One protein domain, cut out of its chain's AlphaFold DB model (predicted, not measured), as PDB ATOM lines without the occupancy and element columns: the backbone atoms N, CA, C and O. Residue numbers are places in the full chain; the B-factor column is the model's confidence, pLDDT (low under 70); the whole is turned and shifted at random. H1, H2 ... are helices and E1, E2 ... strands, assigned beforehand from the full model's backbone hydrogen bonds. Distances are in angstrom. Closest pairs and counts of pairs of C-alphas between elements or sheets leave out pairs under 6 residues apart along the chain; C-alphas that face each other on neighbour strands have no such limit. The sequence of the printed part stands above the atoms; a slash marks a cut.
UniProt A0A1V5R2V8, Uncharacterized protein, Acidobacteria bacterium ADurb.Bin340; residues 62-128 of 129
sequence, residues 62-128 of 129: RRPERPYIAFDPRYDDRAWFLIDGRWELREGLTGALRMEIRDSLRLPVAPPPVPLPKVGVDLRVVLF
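This is residues 62 to 128 of the 129 residues of an uncharacterized protein of Acidobacteria bacterium ADurb.Bin340 (UniProt A0A1V5R2V8). A small twisted sheet of four short strands has one short helix, H1, crossing over one face, while a long loop, residues 105 to 123, swings round from H1 to edge strand E4. The printed part has 67 residues, under half in named elements, ordered E1 E2 E3 H1 E4, class mixed. The sheet, E3 E2 E1 E4, is antiparallel; the whole is compact, radius of gyration of the C-alphas 11.1 A, spanning 28 by 28 by 22 A.

Find C-alpha 68 at (135.190, 171.122, 175.455), where E1, residues 68 to 71, begins its 10.0 A. E2, residues 79 to 83, runs 12.3 A; E3, residues 86 to 90, 12.4 A; H1, residues 96 to 104, 12.3 A. E4, residues 124 to 127, runs 10.1 A to C-alpha 127 at (139.002, 171.915, 177.950).

E1 E2 E3 form a meander, each strand the antiparallel neighbour of the one before; look for N 70 and O 80, and N 81 and O 88, each 2.8 A and within hydrogen-bond range. N 71 and O 124, 2.8 A, are within range between antiparallel E1 and E4. H1, with every O i to N i+4 pair within range, is on the sheet, height 10.6 A, across E1 at 87 degrees on the local plane; their closest C-alphas, Phe 71 and Ile 101, are 7.5 A apart.

The printed part has no cut, the link H1 to E4 is long, and no printed residue is under pLDDT 70.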
ATOM      1  N   ARG A  62     122.332 173.435 178.526       82.81
ATOM      2  CA  ARG A  62     123.075 172.166 178.584       82.81
ATOM      3  C   ARG A  62     124.570 172.395 178.759       82.81
ATOM      4  O   ARG A  62     125.386 171.827 178.042       82.81
ATOM      5  N   ARG A  63     124.944 173.275 179.689       85.75
ATOM      6  CA  ARG A  63     126.356 173.504 179.996       85.75
ATOM      7  C   ARG A  63     126.916 172.283 180.738       85.75
ATOM      8  O   ARG A  63     126.473 172.029 181.857       85.75
ATOM      9  N   PRO A  64     127.895 171.560 180.167       87.25
ATOM     10  CA  PRO A  64     128.548 170.467 180.871       87.25
ATOM     11  C   PRO A  64     129.467 171.009 181.974       87.25
ATOM     12  O   PRO A  64     129.949 172.143 181.900       87.25
ATOM     13  N   GLU A  65     129.757 170.170 182.966       87.19
ATOM     14  CA  GLU A  65     130.726 170.469 184.032       87.19
ATOM     15  C   GLU A  65     132.133 170.710 183.471       87.19
ATOM     16  O   GLU A  65     132.838 171.612 183.910       87.19
ATOM     17  N   ARG A  66     132.504 169.942 182.437       90.00
ATOM     18  CA  ARG A  66     133.803 169.996 181.755       90.00
ATOM     19  C   ARG A  66     133.616 170.321 180.269       90.00
ATOM     20  O   ARG A  66     133.562 169.407 179.442       90.00
ATOM     21  N   PRO A  67     133.444 171.605 179.912       94.44
ATOM     22  CA  PRO A  67     133.167 172.002 178.542       94.44
ATOM     23  C   PRO A  67     134.401 171.883 177.654       94.44
ATOM     24  O   PRO A  67     135.431 172.510 177.909       94.44
ATOM     25  N   TYR A  68     134.253 171.125 176.569       96.69
ATOM     26  CA  TYR A  68     135.190 171.122 175.455       96.69
ATOM     27  C   TYR A  68     134.704 172.082 174.371       96.69
ATOM     28  O   TYR A  68     133.540 172.036 173.960       96.69
ATOM     29  N   ILE A  69     135.611 172.926 173.882       97.38
ATOM     30  CA  ILE A  69     135.383 173.778 172.713       97.38
ATOM     31  C   ILE A  69     136.539 173.575 171.740       97.38
ATOM     32  O   ILE A  69     137.702 173.635 172.137       97.38
ATOM     33  N   ALA A  70     136.224 173.339 170.471       98.19
ATOM     34  CA  ALA A  70     137.203 173.262 169.400       98.19
ATOM     35  C   ALA A  70     137.143 174.533 168.542       98.19
ATOM     36  O   ALA A  70     136.088 174.925 168.037       98.19
ATOM     37  N   PHE A  71     138.293 175.180 168.387       97.88
ATOM     38  CA  PHE A  71     138.449 176.427 167.650       97.88
ATOM     39  C   PHE A  71     139.162 176.172 166.326       97.88
ATOM     40  O   PHE A  71     140.211 175.525 166.290       97.88
ATOM     41  N   ASP A  72     138.612 176.710 165.241       97.19
ATOM     42  CA  ASP A  72     139.330 176.804 163.973       97.19
ATOM     43  C   ASP A  72     140.258 178.027 164.044       97.19
ATOM     44  O   ASP A  72     139.758 179.141 164.190       97.19
ATOM     45  N   PRO A  73     141.589 177.876 163.948       95.56
ATOM     46  CA  PRO A  73     142.512 179.004 164.077       95.56
ATOM     47  C   PRO A  73     142.350 180.067 162.975       95.56
ATOM     48  O   PRO A  73     142.884 181.166 163.114       95.56
ATOM     49  N   ARG A  74     141.624 179.766 161.890       96.25
ATOM     50  CA  ARG A  74     141.328 180.703 160.795       96.25
ATOM     51  C   ARG A  74     140.187 181.665 161.123       96.25
ATOM     52  O   ARG A  74     140.067 182.695 160.462       96.25
ATOM     53  N   TYR A  75     139.345 181.330 162.100       96.12
ATOM     54  CA  TYR A  75     138.107 182.046 162.383       96.12
ATOM     55  C   TYR A  75     137.972 182.360 163.871       96.12
ATOM     56  O   TYR A  75     138.233 181.534 164.737       96.12
ATOM     57  N   ASP A  76     137.510 183.567 164.172       96.06
ATOM     58  CA  ASP A  76     137.218 184.007 165.537       96.06
ATOM     59  C   ASP A  76     135.732 184.331 165.744       96.06
ATOM     60  O   ASP A  76     135.351 184.813 166.803       96.06
ATOM     61  N   ASP A  77     134.894 184.074 164.740       96.31
ATOM     62  CA  ASP A  77     133.452 184.317 164.719       96.31
ATOM     63  C   ASP A  77     132.624 183.028 164.827       96.31
ATOM     64  O   ASP A  77     131.390 183.064 164.768       96.31
ATOM     65  N   ARG A  78     133.294 181.887 165.014       97.12
ATOM     66  CA  ARG A  78     132.671 180.581 165.195       97.12
ATOM     67  C   ARG A  78     133.529 179.643 166.031       97.12
ATOM     68  O   ARG A  78     134.751 179.761 166.058       97.12
ATOM     69  N   ALA A  79     132.882 178.692 166.690       97.69
ATOM     70  CA  ALA A  79     133.554 177.611 167.400       97.69
ATOM     71  C   ALA A  79     132.646 176.381 167.497       97.69
ATOM     72  O   ALA A  79     131.419 176.498 167.441       97.69
ATOM     73  N   TRP A  80     133.250 175.208 167.655       98.19
ATOM     74  CA  TRP A  80     132.542 173.952 167.866       98.19
ATOM     75  C   TRP A  80     132.439 173.655 169.357       98.19
ATOM     76  O   TRP A  80     133.447 173.572 170.051       98.19
ATOM     77  N   PHE A  81     131.223 173.465 169.846       97.31
ATOM     78  CA  PHE A  81     130.921 173.171 171.241       97.31
ATOM     79  C   PHE A  81     130.606 171.686 171.364       97.31
ATOM     80  O   PHE A  81     129.767 171.184 170.620       97.31
ATOM     81  N   LEU A  82     131.263 170.973 172.278       96.94
ATOM     82  CA  LEU A  82     130.907 169.581 172.535       96.94
ATOM     83  C   LEU A  82     129.683 169.531 173.452       96.94
ATOM     84  O   LEU A  82     129.782 169.841 174.640       96.94
ATOM     85  N   ILE A  83     128.541 169.141 172.896       94.69
ATOM     86  CA  ILE A  83     127.250 169.071 173.583       94.69
ATOM     87  C   ILE A  83     126.688 167.670 173.358       94.69
ATOM     88  O   ILE A  83     126.626 167.205 172.225       94.69
ATOM     89  N   ASP A  84     126.329 166.972 174.438       92.38
ATOM     90  CA  ASP A  84     125.727 165.630 174.384       92.38
ATOM     91  C   ASP A  84     126.505 164.640 173.480       92.38
ATOM     92  O   ASP A  84     125.935 163.854 172.722       92.38
ATOM     93  N   GLY A  85     127.844 164.707 173.520       93.69
ATOM     94  CA  GLY A  85     128.736 163.847 172.731       93.69
ATOM     95  C   GLY A  85     128.873 164.227 171.252       93.69
ATOM     96  O   GLY A  85     129.479 163.478 170.487       93.69
ATOM     97  N   ARG A  86     128.336 165.378 170.831       95.50
ATOM     98  CA  ARG A  86     128.403 165.870 169.451       95.50
ATOM     99  C   ARG A  86     129.023 167.255 169.385       95.50
ATOM    100  O   ARG A  86     128.775 168.113 170.224       95.50
ATOM    101  N   TRP A  87     129.836 167.470 168.359       97.44
ATOM    102  CA  TRP A  87     130.364 168.790 168.051       97.44
ATOM    103  C   TRP A  87     129.288 169.617 167.353       97.44
ATOM    104  O   TRP A  87     128.861 169.285 166.248       97.44
ATOM    105  N   GLU A  88     128.880 170.712 167.982       97.19
ATOM    106  CA  GLU A  88     127.914 171.659 167.436       97.19
ATOM    107  C   GLU A  88     128.598 172.974 167.072       97.19
ATOM    108  O   GLU A  88     129.155 173.663 167.930       97.19
ATOM    109  N   LEU A  89     128.548 173.344 165.793       97.38
ATOM    110  CA  LEU A  89     129.076 174.620 165.329       97.38
ATOM    111  C   LEU A  89     128.156 175.757 165.779       97.38
ATOM    112  O   LEU A  89     126.960 175.769 165.487       97.38
ATOM    113  N   ARG A  90     128.727 176.743 166.466       96.25
ATOM    114  CA  ARG A  90     128.065 178.010 166.779       96.25
ATOM    115  C   ARG A  90     128.764 179.113 165.999       96.25
ATOM    116  O   ARG A  90     129.938 179.375 166.244       96.25
ATOM    117  N   GLU A  91     128.040 179.737 165.076       94.88
ATOM    118  CA  GLU A  91     128.525 180.832 164.222       94.88
ATOM    119  C   GLU A  91     127.912 182.178 164.634       94.88
ATOM    120  O   GLU A  91     127.103 182.259 165.567       94.88
ATOM    121  N   GLY A  92     128.311 183.250 163.945       91.50
ATOM    122  CA  GLY A  92     127.801 184.597 164.201       91.50
ATOM    123  C   GLY A  92     128.219 185.128 165.573       91.50
ATOM    124  O   GLY A  92     127.476 185.867 166.221       91.50
ATOM    125  N   LEU A  93     129.389 184.713 166.060       92.31
ATOM    126  CA  LEU A  93     129.946 185.156 167.331       92.31
ATOM    127  C   LEU A  93     130.575 186.543 167.117       92.31
ATOM    128  O   LEU A  93     131.471 186.712 166.295       92.31
ATOM    129  N   THR A  94     130.083 187.564 167.825       92.88
ATOM    130  CA  THR A  94     130.460 188.969 167.586       92.88
ATOM    131  C   THR A  94     131.041 189.652 168.825       92.88
ATOM    132  O   THR A  94     130.924 189.169 169.955       92.88
ATOM    133  N   GLY A  95     131.695 190.797 168.606       92.19
ATOM    134  CA  GLY A  95     132.167 191.688 169.667       92.19
ATOM    135  C   GLY A  95     133.097 191.000 170.666       92.19
ATOM    136  O   GLY A  95     134.084 190.373 170.281       92.19
ATOM    137  N   ALA A  96     132.756 191.103 171.953       90.06
ATOM    138  CA  ALA A  96     133.520 190.509 173.052       90.06
ATOM    139  C   ALA A  96     133.738 188.996 172.882       90.06
ATOM    140  O   ALA A  96     134.769 188.473 173.291       90.06
ATOM    141  N   LEU A  97     132.816 188.299 172.216       91.75
ATOM    142  CA  LEU A  97     132.908 186.857 172.026       91.75
ATOM    143  C   LEU A  97     134.055 186.463 171.087       91.75
ATOM    144  O   LEU A  97     134.729 185.465 171.322       91.75
ATOM    145  N   ARG A  98     134.341 187.297 170.077       95.56
ATOM    146  CA  ARG A  98     135.506 187.110 169.199       95.56
ATOM    147  C   ARG A  98     136.808 187.270 169.977       95.56
ATOM    148  O   ARG A  98     137.764 186.535 169.746       95.56
ATOM    149  N   MET A  99     136.847 188.205 170.930       92.38
ATOM    150  CA  MET A  99     138.002 188.360 171.816       92.38
ATOM    151  C   MET A  99     138.186 187.146 172.727       92.38
ATOM    152  O   MET A  99     139.298 186.639 172.817       92.38
ATOM    153  N   GLU A 100     137.106 186.632 173.325       93.62
ATOM    154  CA  GLU A 100     137.164 185.408 174.134       93.62
ATOM    155  C   GLU A 100     137.697 184.214 173.326       93.62
ATOM    156  O   GLU A 100     138.493 183.437 173.850       93.62
ATOM    157  N   ILE A 101     137.335 184.088 172.043       94.62
ATOM    158  CA  ILE A 101     137.876 183.049 171.150       94.62
ATOM    159  C   ILE A 101     139.370 183.251 170.899       94.62
ATOM    160  O   ILE A 101     140.151 182.314 171.062       94.62
ATOM    161  N   ARG A 102     139.793 184.472 170.558       94.38
ATOM    162  CA  ARG A 102     141.216 184.794 170.340       94.38
ATOM    163  C   ARG A 102     142.067 184.520 171.575       94.38
ATOM    164  O   ARG A 102     143.189 184.037 171.447       94.38
ATOM    165  N   ASP A 103     141.549 184.825 172.759       92.44
ATOM    166  CA  ASP A 103     142.245 184.543 174.010       92.44
ATOM    167  C   ASP A 103     142.248 183.036 174.313       92.44
ATOM    168  O   ASP A 103     143.283 182.496 174.707       92.44
ATOM    169  N   SER A 104     141.149 182.333 174.029       92.19
ATOM    170  CA  SER A 104     141.049 180.875 174.195       92.19
ATOM    171  C   SER A 104     141.990 180.107 173.266       92.19
ATOM    172  O   SER A 104     142.545 179.086 173.662       92.19
ATOM    173  N   LEU A 105     142.262 180.627 172.066       92.50
ATOM    174  CA  LEU A 105     143.244 180.058 171.142       92.50
ATOM    175  C   LEU A 105     144.667 180.019 171.714       92.50
ATOM    176  O   LEU A 105     145.498 179.308 171.159       92.50
ATOM    177  N   ARG A 106     144.969 180.739 172.801       91.19
ATOM    178  CA  ARG A 106     146.276 180.700 173.482       91.19
ATOM    179  C   ARG A 106     146.344 179.672 174.610       91.19
ATOM    180  O   ARG A 106     147.418 179.466 175.170       91.19
ATOM    181  N   LEU A 107     145.222 179.050 174.961       90.25
ATOM    182  CA  LEU A 107     145.158 178.077 176.045       90.25
ATOM    183  C   LEU A 107     145.807 176.739 175.641       90.25
ATOM    184  O   LEU A 107     145.991 176.468 174.442       90.25
ATOM    185  N   PRO A 108     146.185 175.906 176.632       91.88
ATOM    186  CA  PRO A 108     146.672 174.557 176.382       91.88
ATOM    187  C   PRO A 108     145.661 173.732 175.586       91.88
ATOM    188  O   PRO A 108     144.456 173.789 175.839       91.88
ATOM    189  N   VAL A 109     146.170 172.953 174.633       93.75
ATOM    190  CA  VAL A 109     145.347 172.034 173.846       93.75
ATOM    191  C   VAL A 109     145.073 170.780 174.674       93.75
ATOM    192  O   VAL A 109     145.984 170.233 175.294       93.75
ATOM    193  N   ALA A 110     143.824 170.326 174.670       94.06
ATOM    194  CA  ALA A 110     143.387 169.086 175.296       94.06
ATOM    195  C   ALA A 110     143.098 168.016 174.228       94.06
ATOM    196  O   ALA A 110     142.680 168.355 173.119       94.06
ATOM    197  N   PRO A 111     143.274 166.721 174.537       95.31
ATOM    198  CA  PRO A 111     142.844 165.659 173.634       95.31
ATOM    199  C   PRO A 111     141.310 165.679 173.481       95.31
ATOM    200  O   PRO A 111     140.601 165.802 174.487       95.31
ATOM    201  N   PRO A 112     140.765 165.565 172.255       94.88
ATOM    202  CA  PRO A 112     139.324 165.510 172.055       94.88
ATOM    203  C   PRO A 112     138.754 164.168 172.547       94.88
ATOM    204  O   PRO A 112     139.317 163.119 172.235       94.88
ATOM    205  N   PRO A 113     137.618 164.163 173.271       94.69
ATOM    206  CA  PRO A 113     137.009 162.930 173.784       94.69
ATOM    207  C   PRO A 113     136.230 162.144 172.716       94.69
ATOM    208  O   PRO A 113     135.913 160.977 172.922       94.69
ATOM    209  N   VAL A 114     135.910 162.775 171.581       96.44
ATOM    210  CA  VAL A 114     135.254 162.165 170.414       96.44
ATOM    211  C   VAL A 114     135.888 162.708 169.127       96.44
ATOM    212  O   VAL A 114     136.448 163.809 169.161       96.44
ATOM    213  N   PRO A 115     135.802 161.994 167.986       97.44
ATOM    214  CA  PRO A 115     136.394 162.443 166.726       97.44
ATOM    215  C   PRO A 115     136.001 163.876 166.349       97.44
ATOM    216  O   PRO A 115     134.841 164.271 166.476       97.44
ATOM    217  N   LEU A 116     136.978 164.659 165.888       97.38
ATOM    218  CA  LEU A 116     136.772 166.057 165.519       97.38
ATOM    219  C   LEU A 116     136.016 166.207 164.188       97.38
ATOM    220  O   LEU A 116     136.129 165.344 163.311       97.38
ATOM    221  N   PRO A 117     135.296 167.327 163.994       96.38
ATOM    222  CA  PRO A 117     134.748 167.696 162.694       96.38
ATOM    223  C   PRO A 117     135.852 167.773 161.634       96.38
ATOM    224  O   PRO A 117     136.888 168.407 161.837       96.38
ATOM    225  N   LYS A 118     135.623 167.153 160.472       95.75
ATOM    226  CA  LYS A 118     136.561 167.186 159.342       95.75
ATOM    227  C   LYS A 118     136.390 168.493 158.565       95.75
ATOM    228  O   LYS A 118     135.547 168.576 157.679       95.75
ATOM    229  N   VAL A 119     137.184 169.507 158.904       94.81
ATOM    230  CA  VAL A 119     137.101 170.859 158.302       94.81
ATOM    231  C   VAL A 119     138.381 171.300 157.573       94.81
ATOM    232  O   VAL A 119     138.564 172.482 157.269       94.81
ATOM    233  N   GLY A 120     139.273 170.345 157.287       94.25
ATOM    234  CA  GLY A 120     140.496 170.562 156.503       94.25
ATOM    235  C   GLY A 120     141.607 171.329 157.226       94.25
ATOM    236  O   GLY A 120     142.550 171.765 156.576       94.25
ATOM    237  N   VAL A 121     141.492 171.513 158.543       94.31
ATOM    238  CA  VAL A 121     142.526 172.090 159.413       94.31
ATOM    239  C   VAL A 121     142.505 171.423 160.776       94.31
ATOM    240  O   VAL A 121     141.475 170.886 161.195       94.31
ATOM    241  N   ASP A 122     143.621 171.533 161.485       94.56
ATOM    242  CA  ASP A 122     143.722 171.091 162.866       94.56
ATOM    243  C   ASP A 122     142.986 172.062 163.790       94.56
ATOM    244  O   ASP A 122     143.371 173.222 163.970       94.56
ATOM    245  N   LEU A 123     141.896 171.577 164.381       97.38
ATOM    246  CA  LEU A 123     141.143 172.332 165.370       97.38
ATOM    247  C   LEU A 123     141.894 172.351 166.703       97.38
ATOM    248  O   LEU A 123     142.320 171.313 167.214       97.38
ATOM    249  N   ARG A 124     141.993 173.531 167.321       97.12
ATOM    250  CA  ARG A 124     142.517 173.674 168.683       97.12
ATOM    251  C   ARG A 124     141.420 173.371 169.687       97.12
ATOM    252  O   ARG A 124     140.504 174.168 169.869       97.12
ATOM    253  N   VAL A 125     141.526 172.224 170.342       97.56
ATOM    254  CA  VAL A 125     140.578 171.785 171.366       97.56
ATOM    255  C   VAL A 125     141.024 172.298 172.724       97.56
ATOM    256  O   VAL A 125     142.149 172.044 173.141       97.56
ATOM    257  N   VAL A 126     140.137 172.991 173.424       96.25
ATOM    258  CA  VAL A 126     140.369 173.478 174.781       96.25
ATOM    259  C   VAL A 126     139.331 172.864 175.704       96.25
ATOM    260  O   VAL A 126     138.134 172.869 175.411       96.25
ATOM    261  N   LEU A 127     139.815 172.345 176.827       95.00
ATOM    262  CA  LEU A 127     139.002 171.915 177.950       95.00
ATOM    263  C   LEU A 127     138.993 173.027 179.004       95.00
ATOM    264  O   LEU A 127     140.053 173.473 179.442       95.00
ATOM    265  N   PHE A 128     137.802 173.433 179.429       91.31
ATOM    266  CA  PHE A 128     137.600 174.392 180.514       91.31
ATOM    267  C   PHE A 128     137.174 173.682 181.808       91.31
ATOM    268  O   PHE A 128     136.644 172.567 181.755       91.31
TER     269      PHE A 128